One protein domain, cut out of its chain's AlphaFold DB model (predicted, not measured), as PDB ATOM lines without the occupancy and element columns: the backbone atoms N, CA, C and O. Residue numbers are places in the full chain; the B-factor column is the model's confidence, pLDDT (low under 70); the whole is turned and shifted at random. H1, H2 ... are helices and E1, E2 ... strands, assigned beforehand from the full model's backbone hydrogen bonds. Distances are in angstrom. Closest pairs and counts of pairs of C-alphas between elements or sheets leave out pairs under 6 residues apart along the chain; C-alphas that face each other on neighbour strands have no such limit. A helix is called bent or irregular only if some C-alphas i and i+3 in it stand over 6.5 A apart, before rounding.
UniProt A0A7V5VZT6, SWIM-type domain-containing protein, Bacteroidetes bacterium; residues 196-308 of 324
ATOM      1  N   ASP A 196     118.978 147.010 168.437       87.62
ATOM      2  CA  ASP A 196     120.184 146.922 167.618       87.62
ATOM      3  C   ASP A 196     119.871 146.294 166.246       87.62
ATOM      4  O   ASP A 196     119.019 145.403 166.145       87.62
ATOM      5  N   PRO A 197     120.558 146.718 165.171       90.69
ATOM      6  CA  PRO A 197     120.345 146.150 163.849       90.69
ATOM      7  C   PRO A 197     120.682 144.658 163.838       90.69
ATOM      8  O   PRO A 197     121.752 144.233 164.274       90.69
ATOM      9  N   THR A 198     119.777 143.858 163.282       93.19
ATOM     10  CA  THR A 198     119.982 142.417 163.105       93.19
ATOM     11  C   THR A 198     120.974 142.142 161.974       93.19
ATOM     12  O   THR A 198     121.765 141.206 162.061       93.19
ATOM     13  N   ILE A 199     120.946 142.971 160.925       93.81
ATOM     14  CA  ILE A 199     121.924 142.963 159.829       93.81
ATOM     15  C   ILE A 199     122.385 144.400 159.589       93.81
ATOM     16  O   ILE A 199     121.555 145.308 159.495       93.81
ATOM     17  N   LYS A 200     123.694 144.614 159.445       94.25
ATOM     18  CA  LYS A 200     124.279 145.929 159.144       94.25
ATOM     19  C   LYS A 200     125.346 145.806 158.068       94.25
ATOM     20  O   LYS A 200     126.236 144.974 158.190       94.25
ATOM     21  N   PHE A 201     125.276 146.660 157.055       94.06
ATOM     22  CA  PHE A 201     126.294 146.803 156.017       94.06
ATOM     23  C   PHE A 201     127.349 147.853 156.384       94.06
ATOM     24  O   PHE A 201     127.131 148.710 157.250       94.06
ATOM     25  N   GLU A 202     128.489 147.809 155.695       91.81
ATOM     26  CA  GLU A 202     129.601 148.741 155.904       91.81
ATOM     27  C   GLU A 202     129.228 150.216 155.679       91.81
ATOM     28  O   GLU A 202     129.722 151.091 156.395       91.81
ATOM     29  N   ASP A 203     128.269 150.461 154.777       88.19
ATOM     30  CA  ASP A 203     127.713 151.768 154.403       88.19
ATOM     31  C   ASP A 203     126.562 152.245 155.310       88.19
ATOM     32  O   ASP A 203     125.812 153.152 154.949       88.19
ATOM     33  N   ASN A 204     126.410 151.637 156.491       87.75
ATOM     34  CA  ASN A 204     125.354 151.913 157.472       87.75
ATOM     35  C   ASN A 204     123.923 151.613 156.996       87.75
ATOM     36  O   ASN A 204     122.961 152.087 157.607       87.75
ATOM     37  N   TYR A 205     123.748 150.807 155.947       91.69
ATOM     38  CA  TYR A 205     122.442 150.223 155.660       91.69
ATOM     39  C   TYR A 205     122.113 149.151 156.708       91.69
ATOM     40  O   TYR A 205     122.867 148.191 156.877       91.69
ATOM     41  N   CYS A 206     120.984 149.294 157.399       92.31
ATOM     42  CA  CYS A 206     120.577 148.409 158.489       92.31
ATOM     43  C   CYS A 206     119.243 147.717 158.197       92.31
ATOM     44  O   CYS A 206     118.333 148.308 157.609       92.31
ATOM     45  N   TYR A 207     119.117 146.489 158.693       92.44
ATOM     46  CA  TYR A 207     117.871 145.740 158.787       92.44
ATOM     47  C   TYR A 207     117.616 145.387 160.253       92.44
ATOM     48  O   TYR A 207     118.493 144.842 160.924       92.44
ATOM     49  N   TYR A 208     116.402 145.652 160.724       90.88
ATOM     50  CA  TYR A 208     115.904 145.253 162.036       90.88
ATOM     51  C   TYR A 208     114.768 144.267 161.802       90.88
ATOM     52  O   TYR A 208     113.812 144.573 161.081       90.88
ATOM     53  N   ILE A 209     114.904 143.070 162.360       89.50
ATOM     54  CA  ILE A 209     114.045 141.933 162.045       89.50
ATOM     55  C   ILE A 209     113.434 141.398 163.336       89.50
ATOM     56  O   ILE A 209     114.138 141.165 164.314       89.50
ATOM     57  N   ASN A 210     112.124 141.166 163.325       84.44
ATOM     58  CA  ASN A 210     111.421 140.475 164.403       84.44
ATOM     59  C   ASN A 210     110.328 139.606 163.792       84.44
ATOM     60  O   ASN A 210     109.405 140.176 163.225       84.44
ATOM     61  N   ASN A 211     110.429 138.279 163.931       80.44
ATOM     62  CA  ASN A 211     109.495 137.225 163.497       80.44
ATOM     63  C   ASN A 211     108.803 137.428 162.133       80.44
ATOM     64  O   ASN A 211     109.077 136.685 161.198       80.44
ATOM     65  N   LEU A 212     107.893 138.398 162.030       83.50
ATOM     66  CA  LEU A 212     107.080 138.711 160.854       83.50
ATOM     67  C   LEU A 212     107.266 140.139 160.319       83.50
ATOM     68  O   LEU A 212     106.533 140.542 159.422       83.50
ATOM     69  N   ALA A 213     108.207 140.929 160.832       83.56
ATOM     70  CA  ALA A 213     108.412 142.295 160.371       83.56
ATOM     71  C   ALA A 213     109.861 142.656 160.109       83.56
ATOM     72  O   ALA A 213     110.800 142.126 160.708       83.56
ATOM     73  N   LEU A 214     109.984 143.618 159.202       85.75
ATOM     74  CA  LEU A 214     111.225 144.132 158.678       85.75
ATOM     75  C   LEU A 214     111.193 145.653 158.701       85.75
ATOM     76  O   LEU A 214     110.349 146.272 158.054       85.75
ATOM     77  N   LEU A 215     112.150 146.252 159.393       85.75
ATOM     78  CA  LEU A 215     112.471 147.665 159.260       85.75
ATOM     79  C   LEU A 215     113.817 147.782 158.549       85.75
ATOM     80  O   LEU A 215     114.811 147.222 159.001       85.75
ATOM     81  N   THR A 216     113.864 148.517 157.442       86.44
ATOM     82  CA  THR A 216     115.121 148.889 156.784       86.44
ATOM     83  C   THR A 216     115.399 150.358 157.015       86.44
ATOM     84  O   THR A 216     114.499 151.180 156.818       86.44
ATOM     85  N   THR A 217     116.637 150.699 157.366       84.69
ATOM     86  CA  THR A 217     117.071 152.093 157.479       84.69
ATOM     87  C   THR A 217     118.362 152.318 156.715       84.69
ATOM     88  O   THR A 217     119.274 151.499 156.798       84.69
ATOM     89  N   TRP A 218     118.478 153.453 156.039       81.81
ATOM     90  CA  TRP A 218     119.731 153.898 155.440       81.81
ATOM     91  C   TRP A 218     119.998 155.344 155.808       81.81
ATOM     92  O   TRP A 218     119.112 156.180 155.663       81.81
ATOM     93  N   ILE A 219     121.212 155.629 156.274       75.12
ATOM     94  CA  ILE A 219     121.664 156.989 156.554       75.12
ATOM     95  C   ILE A 219     122.653 157.362 155.459       75.12
ATOM     96  O   ILE A 219     123.751 156.811 155.395       75.12
ATOM     97  N   SER A 220     122.261 158.299 154.597       71.25
ATOM     98  CA  SER A 220     123.160 158.815 153.566       71.25
ATOM     99  C   SER A 220     124.348 159.530 154.219       71.25
ATOM    100  O   SER A 220     124.129 160.483 154.976       71.25
ATOM    101  N   PRO A 221     125.601 159.156 153.896       65.50
ATOM    102  CA  PRO A 221     126.776 159.829 154.445       65.50
ATOM    103  C   PRO A 221     126.893 161.285 153.969       65.50
ATOM    104  O   PRO A 221     127.554 162.087 154.617       65.50
ATOM    105  N   PHE A 222     126.232 161.647 152.863       66.88
ATOM    106  CA  PHE A 222     126.331 162.980 152.259       66.88
ATOM    107  C   PHE A 222     125.229 163.935 152.709       66.88
ATOM    108  O   PHE A 222     125.462 165.131 152.846       66.88
ATOM    109  N   THR A 223     124.007 163.429 152.892       65.88
ATOM    110  CA  THR A 223     122.839 164.279 153.174       65.88
ATOM    111  C   THR A 223     122.352 164.170 154.611       65.88
ATOM    112  O   THR A 223     121.472 164.941 154.988       65.88
ATOM    113  N   LEU A 224     122.858 163.198 155.384       62.47
ATOM    114  CA  LEU A 224     122.335 162.802 156.700       62.47
ATOM    115  C   LEU A 224     120.833 162.460 156.687       62.47
ATOM    116  O   LEU A 224     120.218 162.293 157.740       62.47
ATOM    117  N   LYS A 225     120.221 162.336 155.501       63.00
ATOM    118  CA  LYS A 225     118.828 161.922 155.364       63.00
ATOM    119  C   LYS A 225     118.737 160.433 155.657       63.00
ATOM    120  O   LYS A 225     119.514 159.641 155.119       63.00
ATOM    121  N   GLN A 226     117.782 160.097 156.514       68.06
ATOM    122  CA  GLN A 226     117.463 158.727 156.868       68.06
ATOM    123  C   GLN A 226     116.233 158.273 156.086       68.06
ATOM    124  O   GLN A 226     115.132 158.788 156.307       68.06
ATOM    125  N   ASP A 227     116.428 157.292 155.212       74.44
ATOM    126  CA  ASP A 227     115.339 156.598 154.533       74.44
ATOM    127  C   ASP A 227     114.934 155.388 155.377       74.44
ATOM    128  O   ASP A 227     115.766 154.533 155.690       74.44
ATOM    129  N   GLU A 228     113.660 155.324 155.769       78.94
ATOM    130  CA  GLU A 228     113.090 154.257 156.596       78.94
ATOM    131  C   GLU A 228     111.960 153.565 155.822       78.94
ATOM    132  O   GLU A 228     111.114 154.228 155.218       78.94
ATOM    133  N   LYS A 229     111.924 152.230 155.847       79.38
ATOM    134  CA  LYS A 229     110.823 151.441 155.278       79.38
ATOM    135  C   LYS A 229     110.465 150.297 156.215       79.38
ATOM    136  O   LYS A 229     111.342 149.527 156.597       79.38
ATOM    137  N   PHE A 230     109.185 150.190 156.561       77.88
ATOM    138  CA  PHE A 230     108.650 149.149 157.431       77.88
ATOM    139  C   PHE A 230     107.688 148.247 156.654       77.88
ATOM    140  O   PHE A 230     106.793 148.737 155.967       77.88
ATOM    141  N   GLU A 231     107.889 146.935 156.744       76.50
ATOM    142  CA  GLU A 231     107.086 145.912 156.071       76.50
ATOM    143  C   GLU A 231     106.707 144.812 157.072       76.50
ATOM    144  O   GLU A 231     107.522 144.416 157.909       76.50
ATOM    145  N   ILE A 232     105.475 144.306 156.971       73.06
ATOM    146  CA  ILE A 232     104.970 143.180 157.766       73.06
ATOM    147  C   ILE A 232     104.559 142.073 156.810       73.06
ATOM    148  O   ILE A 232     103.936 142.327 155.776       73.06
ATOM    149  N   PHE A 233     104.924 140.852 157.163       74.56
ATOM    150  CA  PHE A 233     104.749 139.658 156.360       74.56
ATOM    151  C   PHE A 233     103.701 138.749 156.990       74.56
ATOM    152  O   PHE A 233     103.506 138.735 158.204       74.56
ATOM    153  N   ILE A 234     103.019 137.988 156.136       70.88
ATOM    154  CA  ILE A 234     101.982 137.037 156.550       70.88
ATOM    155  C   ILE A 234     102.618 135.829 157.257       70.88
ATOM    156  O   ILE A 234     102.027 135.271 158.177       70.88
ATOM    157  N   ASP A 235     103.834 135.454 156.855       80.62
ATOM    158  CA  ASP A 235     104.596 134.344 157.416       80.62
ATOM    159  C   ASP A 235     106.113 134.600 157.352       80.62
ATOM    160  O   ASP A 235     106.600 135.499 156.654       80.62
ATOM    161  N   SER A 236     106.867 133.796 158.107       78.69
ATOM    162  CA  SER A 236     108.329 133.867 158.166       78.69
ATOM    163  C   SER A 236     108.986 133.476 156.841       78.69
ATOM    164  O   SER A 236     109.998 134.055 156.469       78.69
ATOM    165  N   ILE A 237     108.392 132.559 156.075       84.06
ATOM    166  CA  ILE A 237     108.932 132.107 154.782       84.06
ATOM    167  C   ILE A 237     108.995 133.275 153.789       84.06
ATOM    168  O   ILE A 237     109.985 133.462 153.074       84.06
ATOM    169  N   SER A 238     107.943 134.086 153.749       82.44
ATOM    170  CA  SER A 238     107.829 135.272 152.909       82.44
ATOM    171  C   SER A 238     108.846 136.336 153.314       82.44
ATOM    172  O   SER A 238     109.495 136.917 152.439       82.44
ATOM    173  N   LEU A 239     109.026 136.554 154.623       86.94
ATOM    174  CA  LEU A 239     110.057 137.437 155.170       86.94
ATOM    175  C   LEU A 239     111.462 136.964 154.764       86.94
ATOM    176  O   LEU A 239     112.201 137.737 154.155       86.94
ATOM    177  N   ASP A 240     111.810 135.703 155.034       90.94
ATOM    178  CA  ASP A 240     113.111 135.104 154.713       90.94
ATOM    179  C   ASP A 240     113.428 135.249 153.220       90.94
ATOM    180  O   ASP A 240     114.502 135.720 152.838       90.94
ATOM    181  N   ASN A 241     112.479 134.903 152.347       91.25
ATOM    182  CA  ASN A 241     112.664 135.005 150.901       91.25
ATOM    183  C   ASN A 241     112.873 136.451 150.441       91.25
ATOM    184  O   ASN A 241     113.760 136.720 149.623       91.25
ATOM    185  N   LYS A 242     112.088 137.395 150.974       92.06
ATOM    186  CA  LYS A 242     112.232 138.820 150.661       92.06
ATOM    187  C   LYS A 242     113.586 139.347 151.121       92.06
ATOM    188  O   LYS A 242     114.271 140.024 150.352       92.06
ATOM    189  N   LEU A 243     113.977 139.014 152.346       93.81
ATOM    190  CA  LEU A 243     115.217 139.458 152.961       93.81
ATOM    191  C   LEU A 243     116.434 138.923 152.206       93.81
ATOM    192  O   LEU A 243     117.287 139.718 151.813       93.81
ATOM    193  N   LYS A 244     116.470 137.616 151.904       96.31
ATOM    194  CA  LYS A 244     117.539 136.998 151.104       96.31
ATOM    195  C   LYS A 244     117.732 137.734 149.777       96.31
ATOM    196  O   LYS A 244     118.857 138.076 149.414       96.31
ATOM    197  N   GLN A 245     116.642 138.033 149.063       95.81
ATOM    198  CA  GLN A 245     116.704 138.762 147.793       95.81
ATOM    199  C   GLN A 245     117.214 140.198 147.957       95.81
ATOM    200  O   GLN A 245     118.039 140.648 147.158       95.81
ATOM    201  N   HIS A 246     116.721 140.924 148.964       95.19
ATOM    202  CA  HIS A 246     117.121 142.305 149.250       95.19
ATOM    203  C   HIS A 246     118.601 142.403 149.596       95.19
ATOM    204  O   HIS A 246     119.320 143.179 148.970       95.19
ATOM    205  N   VAL A 247     119.058 141.577 150.534       96.12
ATOM    206  CA  VAL A 247     120.454 141.531 150.974       96.12
ATOM    207  C   VAL A 247     121.364 141.107 149.820       96.12
ATOM    208  O   VAL A 247     122.337 141.800 149.545       96.12
ATOM    209  N   THR A 248     121.000 140.070 149.053       97.38
ATOM    210  CA  THR A 248     121.741 139.668 147.838       97.38
ATOM    211  C   THR A 248     121.892 140.829 146.856       97.38
ATOM    212  O   THR A 248     122.974 141.073 146.332       97.38
ATOM    213  N   ASN A 249     120.807 141.565 146.593       96.25
ATOM    214  CA  ASN A 249     120.853 142.715 145.693       96.25
ATOM    215  C   ASN A 249     121.756 143.828 146.232       96.25
ATOM    216  O   ASN A 249     122.453 144.446 145.437       96.25
ATOM    217  N   ARG A 250     121.755 144.074 147.547       95.12
ATOM    218  CA  ARG A 250     122.618 145.079 148.183       95.12
ATOM    219  C   ARG A 250     124.093 144.706 148.141       95.12
ATOM    220  O   ARG A 250     124.906 145.586 147.883       95.12
ATOM    221  N   ILE A 251     124.415 143.429 148.335       96.19
ATOM    222  CA  ILE A 251     125.779 142.894 148.231       96.19
ATOM    223  C   ILE A 251     126.387 143.199 146.855       96.19
ATOM    224  O   ILE A 251     127.517 143.675 146.769       96.19
ATOM    225  N   ILE A 252     125.627 142.969 145.780       96.69
ATOM    226  CA  ILE A 252     126.119 143.115 144.397       96.69
ATOM    227  C   ILE A 252     125.923 144.519 143.799       96.69
ATOM    228  O   ILE A 252     126.374 144.772 142.684       96.69
ATOM    229  N   ASP A 253     125.206 145.416 144.483       95.12
ATOM    230  CA  ASP A 253     124.876 146.759 143.981       95.12
ATOM    231  C   ASP A 253     126.118 147.612 143.647       95.12
ATOM    232  O   ASP A 253     126.112 148.235 142.584       95.12
ATOM    233  N   PRO A 254     127.199 147.613 144.459       94.75
ATOM    234  CA  PRO A 254     128.439 148.316 144.115       94.75
ATOM    235  C   PRO A 254     129.055 147.865 142.785       94.75
ATOM    236  O   PRO A 254     129.354 148.701 141.933       94.75
ATOM    237  N   LEU A 255     129.167 146.550 142.553       93.38
ATOM    238  CA  LEU A 255     129.719 146.007 141.305       93.38
ATOM    239  C   LEU A 255     128.924 146.494 140.091       93.38
ATOM    240  O   LEU A 255     129.489 146.974 139.115       93.38
ATOM    241  N   LYS A 256     127.589 146.478 140.185       92.69
ATOM    242  CA  LYS A 256     126.706 146.979 139.118       92.69
ATOM    243  C   LYS A 256     126.880 148.467 138.823       92.69
ATOM    244  O   LYS A 256     126.533 148.907 137.729       92.69
ATOM    245  N   LYS A 257     127.400 149.232 139.784       92.19
ATOM    246  CA  LYS A 257     127.735 150.655 139.654       92.19
ATOM    247  C   LYS A 257     129.182 150.894 139.208       92.19
ATOM    248  O   LYS A 257     129.584 152.045 139.085       92.19
ATOM    249  N   GLY A 258     129.939 149.832 138.927       91.75
ATOM    250  CA  GLY A 258     131.329 149.898 138.478       91.75
ATOM    251  C   GLY A 258     132.357 149.949 139.610       91.75
ATOM    252  O   GLY A 258     133.536 150.176 139.339       91.75
ATOM    253  N   GLU A 259     131.948 149.749 140.866       91.94
ATOM    254  CA  GLU A 259     132.891 149.574 141.972       91.94
ATOM    255  C   GLU A 259     133.592 148.209 141.860       91.94
ATOM    256  O   GLU A 259     133.073 147.277 141.248       91.94
ATOM    257  N   LYS A 260     134.788 148.079 142.445       91.50
ATOM    258  CA  LYS A 260     135.626 146.868 142.334       91.50
ATOM    259  C   LYS A 260     135.500 145.929 143.540       91.50
ATOM    260  O   LYS A 260     136.404 145.150 143.820       91.50
ATOM    261  N   SER A 261     134.408 146.032 144.286       92.25
ATOM    262  CA  SER A 261     134.198 145.268 145.515       92.25
ATOM    263  C   SER A 261     132.727 144.949 145.726       92.25
ATOM    264  O   SER A 261     131.846 145.712 145.337       92.25
ATOM    265  N   LEU A 262     132.458 143.812 146.363       93.50
ATOM    266  CA  LEU A 262     131.149 143.535 146.947       93.50
ATOM    267  C   LEU A 262     130.942 144.372 148.205       93.50
ATOM    268  O   LEU A 262     131.902 144.695 148.904       93.50
ATOM    269  N   ARG A 263     129.677 144.669 148.508       94.00
ATOM    270  CA  ARG A 263     129.325 145.311 149.772       94.00
ATOM    271  C   ARG A 263     129.415 144.319 150.920       94.00
ATOM    272  O   ARG A 263     128.779 143.263 150.857       94.00
ATOM    273  N   LYS A 264     130.115 144.698 151.985       94.88
ATOM    274  CA  LYS A 264     130.340 143.836 153.151       94.88
ATOM    275  C   LYS A 264     129.315 144.039 154.259       94.88
ATOM    276  O   LYS A 264     128.772 145.134 154.448       94.88
ATOM    277  N   LEU A 265     129.066 142.969 155.007       94.25
ATOM    278  CA  LEU A 265     128.289 142.981 156.237       94.25
ATOM    279  C   LEU A 265     129.222 143.197 157.436       94.25
ATOM    280  O   LEU A 265     130.211 142.488 157.612       94.25
ATOM    281  N   LYS A 266     128.845 144.151 158.289       93.06
ATOM    282  CA  LYS A 266     129.411 144.392 159.624       93.06
ATOM    283  C   LYS A 266     128.716 143.563 160.705       93.06
ATOM    284  O   LYS A 266     129.337 143.201 161.695       93.06
ATOM    285  N   ILE A 267     127.413 143.312 160.555       92.56
ATOM    286  CA  ILE A 267     126.598 142.540 161.509       92.56
ATOM    287  C   ILE A 267     125.707 141.584 160.718       92.56
ATOM    288  O   ILE A 267     125.061 142.013 159.760       92.56
ATOM    289  N   ASP A 268     125.643 140.322 161.146       93.69
ATOM    290  CA  ASP A 268     124.725 139.305 160.621       93.69
ATOM    291  C   ASP A 268     124.197 138.390 161.741       93.69
ATOM    292  O   ASP A 268     124.418 137.181 161.757       93.69
ATOM    293  N   ASN A 269     123.471 138.965 162.701       91.44
ATOM    294  CA  ASN A 269     122.863 138.194 163.794       91.44
ATOM    295  C   ASN A 269     121.711 137.296 163.313       91.44
ATOM    296  O   ASN A 269     121.211 136.465 164.067       91.44
ATOM    297  N   TYR A 270     121.265 137.480 162.070       90.75
ATOM    298  CA  TYR A 270     120.198 136.702 161.455       90.75
ATOM    299  C   TYR A 270     120.709 135.444 160.727       90.75
ATOM    300  O   TYR A 270     119.915 134.566 160.378       90.75
ATOM    301  N   GLY A 271     122.015 135.364 160.452       92.94
ATOM    302  CA  GLY A 271     122.608 134.328 159.606       92.94
ATOM    303  C   GLY A 271     122.152 134.426 158.147       92.94
ATOM    304  O   GLY A 271     121.968 133.404 157.480       92.94
ATOM    305  N   ILE A 272     121.900 135.641 157.644       94.56
ATOM    306  CA  ILE A 272     121.367 135.838 156.296       94.56
ATOM    307  C   ILE A 272     122.340 135.362 155.225       94.56
ATOM    308  O   ILE A 272     121.892 134.832 154.209       94.56
ATOM    309  N   LEU A 273     123.651 135.523 155.434       93.75
ATOM    310  CA  LEU A 273     124.637 135.107 154.442       93.75
ATOM    311  C   LEU A 273     124.612 133.596 154.267       93.75
ATOM    312  O   LEU A 273     124.472 133.124 153.144       93.75
ATOM    313  N   TYR A 274     124.625 132.839 155.364       92.19
ATOM    314  CA  TYR A 274     124.490 131.383 155.303       92.19
ATOM    315  C   TYR A 274     123.222 130.972 154.533       92.19
ATOM    316  O   TYR A 274     123.283 130.203 153.575       92.19
ATOM    317  N   LYS A 275     122.077 131.585 154.862       94.62
ATOM    318  CA  LYS A 275     120.802 131.332 154.169       94.62
ATOM    319  C   LYS A 275     120.836 131.676 152.672       94.62
ATOM    320  O   LYS A 275     120.164 131.012 151.886       94.62
ATOM    321  N   ILE A 276     121.565 132.720 152.269       95.56
ATOM    322  CA  ILE A 276     121.759 133.087 150.856       95.56
ATOM    323  C   ILE A 276     122.628 132.047 150.148       95.56
ATOM    324  O   ILE A 276     122.318 131.668 149.022       95.56
ATOM    325  N   PHE A 277     123.697 131.577 150.790       93.62
ATOM    326  CA  PHE A 277     124.631 130.629 150.189       93.62
ATOM    327  C   PHE A 277     124.070 129.207 150.088       93.62
ATOM    328  O   PHE A 277     124.396 128.512 149.125       93.62
ATOM    329  N   CYS A 278     123.152 128.809 150.971       92.25
ATOM    330  CA  CYS A 278     122.376 127.578 150.786       92.25
ATOM    331  C   CYS A 278     121.265 127.707 149.719       92.25
ATOM    332  O   CYS A 278     120.665 126.712 149.318       92.25
ATOM    333  N   ASP A 279     120.977 128.916 149.221       95.56
ATOM    334  CA  ASP A 279     120.052 129.141 148.106       95.56
ATOM    335  C   ASP A 279     120.830 129.214 146.783       95.56
ATOM    336  O   ASP A 279     121.361 130.261 146.401       95.56
ATOM    337  N   ASN A 280     120.871 128.095 146.047       94.88
ATOM    338  CA  ASN A 280     121.616 127.959 144.787       94.88
ATOM    339  C   ASN A 280     121.375 129.121 143.806       94.88
ATOM    340  O   ASN A 280     122.302 129.575 143.134       94.88
ATOM    341  N   LYS A 281     120.138 129.624 143.715       96.88
ATOM    342  CA  LYS A 281     119.786 130.699 142.780       96.88
ATOM    343  C   LYS A 281     120.431 132.021 143.188       96.88
ATOM    344  O   LYS A 281     120.922 132.751 142.326       96.88
ATOM    345  N   LEU A 282     120.404 132.349 144.476       96.50
ATOM    346  CA  LEU A 282     120.967 133.596 144.989       96.50
ATOM    347  C   LEU A 282     122.493 133.536 145.071       96.50
ATOM    348  O   LEU A 282     123.145 134.485 144.639       96.50
ATOM    349  N   ARG A 283     123.062 132.404 145.498       95.56
ATOM    350  CA  ARG A 283     124.507 132.153 145.454       95.56
ATOM    351  C   ARG A 283     125.072 132.329 144.045       95.56
ATOM    352  O   ARG A 283     125.985 133.125 143.838       95.56
ATOM    353  N   ASN A 284     124.476 131.660 143.054       94.44
ATOM    354  CA  ASN A 284     124.926 131.755 141.662       94.44
ATOM    355  C   ASN A 284     124.772 133.168 141.099       94.44
ATOM    356  O   ASN A 284     125.554 133.579 140.248       94.44
ATOM    357  N   LYS A 285     123.787 133.932 141.581       96.56
ATOM    358  CA  LYS A 285     123.633 135.338 141.211       96.56
ATOM    359  C   LYS A 285     124.802 136.191 141.714       96.56
ATOM    360  O   LYS A 285     125.282 137.014 140.944       96.56
ATOM    361  N   ILE A 286     125.264 135.992 142.952       95.06
ATOM    362  CA  ILE A 286     126.440 136.706 143.481       95.06
ATOM    363  C   ILE A 286     127.692 136.301 142.701       95.06
ATOM    364  O   ILE A 286     128.373 137.179 142.179       95.06
ATOM    365  N   LEU A 287     127.946 134.994 142.553       93.56
ATOM    366  CA  LEU A 287     129.106 134.468 141.820       93.56
ATOM    367  C   LEU A 287     129.170 135.001 140.390       93.56
ATOM    368  O   LEU A 287     130.197 135.517 139.966       93.56
ATOM    369  N   LYS A 288     128.053 134.922 139.660       94.62
ATOM    370  CA  LYS A 288     127.976 135.404 138.284       94.62
ATOM    371  C   LYS A 288     128.306 136.894 138.200       94.62
ATOM    372  O   LYS A 288     129.143 137.267 137.391       94.62
ATOM    373  N   THR A 289     127.702 137.726 139.053       93.75
ATOM    374  CA  THR A 289     128.000 139.167 139.061       93.75
ATOM    375  C   THR A 289     129.441 139.455 139.487       93.75
ATOM    376  O   THR A 289     130.055 140.364 138.950       93.75
ATOM    377  N   TYR A 290     130.024 138.684 140.400       92.94
ATOM    378  CA  TYR A 290     131.430 138.843 140.768       92.94
ATOM    379  C   TYR A 290     132.368 138.544 139.589       92.94
ATOM    380  O   TYR A 290     133.189 139.386 139.229       92.94
ATOM    381  N   ILE A 291     132.189 137.389 138.936       91.75
ATOM    382  CA  ILE A 291     132.999 136.959 137.785       91.75
ATOM    383  C   ILE A 291     132.874 137.962 136.632       91.75
ATOM    384  O   ILE A 291     133.883 138.358 136.056       91.75
ATOM    385  N   GLU A 292     131.650 138.400 136.319       92.56
ATOM    386  CA  GLU A 292     131.380 139.349 135.229       92.56
ATOM    387  C   GLU A 292     132.113 140.687 135.395       92.56
ATOM    388  O   GLU A 292     132.507 141.285 134.396       92.56
ATOM    389  N   TYR A 293     132.283 141.169 136.630       90.00
ATOM    390  CA  TYR A 293     132.829 142.506 136.887       90.00
ATOM    391  C   TYR A 293     134.305 142.509 137.294       90.00
ATOM    392  O   TYR A 293     134.986 143.506 137.055       90.00
ATOM    393  N   LEU A 294     134.810 141.426 137.889       88.25
ATOM    394  CA  LEU A 294     136.196 141.346 138.360       88.25
ATOM    395  C   LEU A 294     137.080 140.413 137.524       88.25
ATOM    396  O   LEU A 294     138.295 140.495 137.639       88.25
ATOM    397  N   ASN A 295     136.504 139.587 136.641       86.81
ATOM    398  CA  ASN A 295     137.219 138.567 135.855       86.81
ATOM    399  C   ASN A 295     138.010 137.559 136.711       86.81
ATOM    400  O   ASN A 295     138.995 136.980 136.255       86.81
ATOM    401  N   GLU A 296     137.560 137.320 137.940       85.94
ATOM    402  CA  GLU A 296     138.167 136.387 138.890       85.94
ATOM    403  C   GLU A 296     137.189 135.244 139.191       85.94
ATOM    404  O   GLU A 296     135.981 135.470 139.283       85.94
ATOM    405  N   GLN A 297     137.698 134.016 139.343       85.75
ATOM    406  CA  GLN A 297     136.908 132.867 139.802       85.75
ATOM    407  C   GLN A 297     137.192 132.599 141.283       85.75
ATOM    408  O   GLN A 297     138.168 131.914 141.591       85.75
ATOM    409  N   PRO A 298     136.370 133.129 142.205       84.25
ATOM    410  CA  PRO A 298     136.562 132.879 143.624       84.25
ATOM    411  C   PRO A 298     136.077 131.470 143.976       84.25
ATOM    412  O   PRO A 298     135.078 130.988 143.428       84.25
ATOM    413  N   ASN A 299     136.725 130.831 144.951       86.38
ATOM    414  CA  ASN A 299     136.077 129.731 145.655       86.38
ATOM    415  C   ASN A 299     134.875 130.293 146.443       86.38
ATOM    416  O   ASN A 299     134.881 131.437 146.895       86.38
ATOM    417  N   ILE A 300     133.825 129.488 146.615       84.00
ATOM    418  CA  ILE A 300     132.633 129.848 147.392       84.00
ATOM    419  C   ILE A 300     133.013 130.237 148.826       84.00
ATOM    420  O   ILE A 300     132.443 131.191 149.353       84.00
ATOM    421  N   SER A 301     133.981 129.534 149.427       83.25
ATOM    422  CA  SER A 301     134.487 129.847 150.770       83.25
ATOM    423  C   SER A 301     135.101 131.246 150.821       83.25
ATOM    424  O   SER A 301     134.701 132.061 151.647       83.25
ATOM    425  N   ASP A 302     135.988 131.564 149.875       84.56
ATOM    426  CA  ASP A 302     136.646 132.872 149.795       84.56
ATOM    427  C   ASP A 302     135.614 133.986 149.592       84.56
ATOM    428  O   ASP A 302     135.669 135.032 150.231       84.56
ATOM    429  N   LEU A 303     134.615 133.749 148.734       86.31
ATOM    430  CA  LEU A 303     133.532 134.699 148.499       86.31
ATOM    431  C   LEU A 303     132.696 134.949 149.762       86.31
ATOM    432  O   LEU A 303     132.279 136.080 150.004       86.31
ATOM    433  N   TYR A 304     132.430 133.906 150.550       86.31
ATOM    434  CA  TYR A 304     131.714 134.024 151.815       86.31
ATOM    435  C   TYR A 304     132.518 134.843 152.835       86.31
ATOM    436  O   TYR A 304     131.975 135.761 153.449       86.31
ATOM    437  N   GLU A 305     133.821 134.582 152.959       85.81
ATOM    438  CA  GLU A 305     134.719 135.334 153.844       85.81
ATOM    439  C   GLU A 305     134.868 136.802 153.421       85.81
ATOM    440  O   GLU A 305     134.827 137.699 154.265       85.81
ATOM    441  N   LEU A 306     134.948 137.076 152.115       87.50
ATOM    442  CA  LEU A 306     135.035 138.435 151.567       87.50
ATOM    443  C   LEU A 306     133.836 139.320 151.930       87.50
ATOM    444  O   LEU A 306     133.961 140.549 151.915       87.50
ATOM    445  N   LEU A 307     132.681 138.718 152.228       87.75
ATOM    446  CA  LEU A 307     131.447 139.426 152.565       87.75
ATOM    447  C   LEU A 307     131.346 139.829 154.035       87.75
ATOM    448  O   LEU A 307     130.434 140.586 154.375       87.75
ATOM    449  N   TYR A 308     132.281 139.399 154.884       84.38
ATOM    450  CA  TYR A 308     132.386 139.862 156.260       84.38
ATOM    451  C   TYR A 308     133.483 140.915 156.412       84.38
ATOM    452  O   TYR A 308     134.608 140.772 155.938       84.38
TER     453      TYR A 308
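Overview. This is residues 196 to 308 of the 324 residues of the protein "SWIM-type domain-containing protein" of Bacteroidetes bacterium (UniProt A0A7V5VZT6). A five-stranded antiparallel sheet has one long helix, H1, along one face, and H3 lies side by side with H1, away from the sheet. Short H2 crosses H1 about perpendicular, and short H4 stands near H2 and H3. The 113 printed residues run E1 E2 E3 E4 H1 E5 H2 H3 H4, with sheet order E4 E3 E2 E1 E5, class mixed. The whole is compact, radius of gyration of the C-alphas 14.2 A, but flat, spanning 38 by 35 by 19 A.

Along the chain. Find E1, residues 199 to 201, starting at C-alpha 199 (121.924, 142.963, 159.829). Then come E2, 206 to 210; E3, 213 to 219, 20.2 A long; E4, 226 to 232, 20.0 A; and E5, 265 to 268. H1, 236 to 256, runs 29.5 A; it is irregular, C-alphas 251 and 254 being 7.3 A apart, with a kink of 25 degrees near 250. H2 is 272 to 277, H3 280 to 294, 20.8 A long, and H4 300 to 306, ending at C-alpha 306 (135.035, 138.435, 151.567).

Arrangement. E1 to E4 form a meander, each strand the antiparallel neighbour of the one before. Look at N 216 and O 229, 2.8 A, for E3 and E4; N 208 and O 215, 2.8 A, for E2 and E3; N 207 and O 199, 2.8 A, for E1 and E2; N 266 and O 200, 2.7 A, for E1 and E5. H1 is on the sheet at a height of 8.2 A, along the strands; with H1 on one face, this makes two layers, helix over sheet. H1 touches H3 at a shallow tilt of 7 degrees, the same way, closest at the C-alphas of Leu 255 and Tyr 293, 6.4 A. H1, with residues 243 to 248 alone, touches H2, closest at the C-alphas of Lys 244 and Ile 276, 5.8 A. H2 only grazes the sheet. H4 is close to but not clearly touching H2, the closest C-alphas, Leu 273 and Tyr 304, being 7.6 A apart. Every O i to N i+4 pair is within hydrogen-bond range in H2, H3 and H4, and 15 of 17 in H1.

Size, cuts and confidence. The farthest C-alphas, Ile 234 and Asn 295, are 40.9 A apart. The printed part has no cut and no long link. Residues 221 to 226 are under 70 in pLDDT.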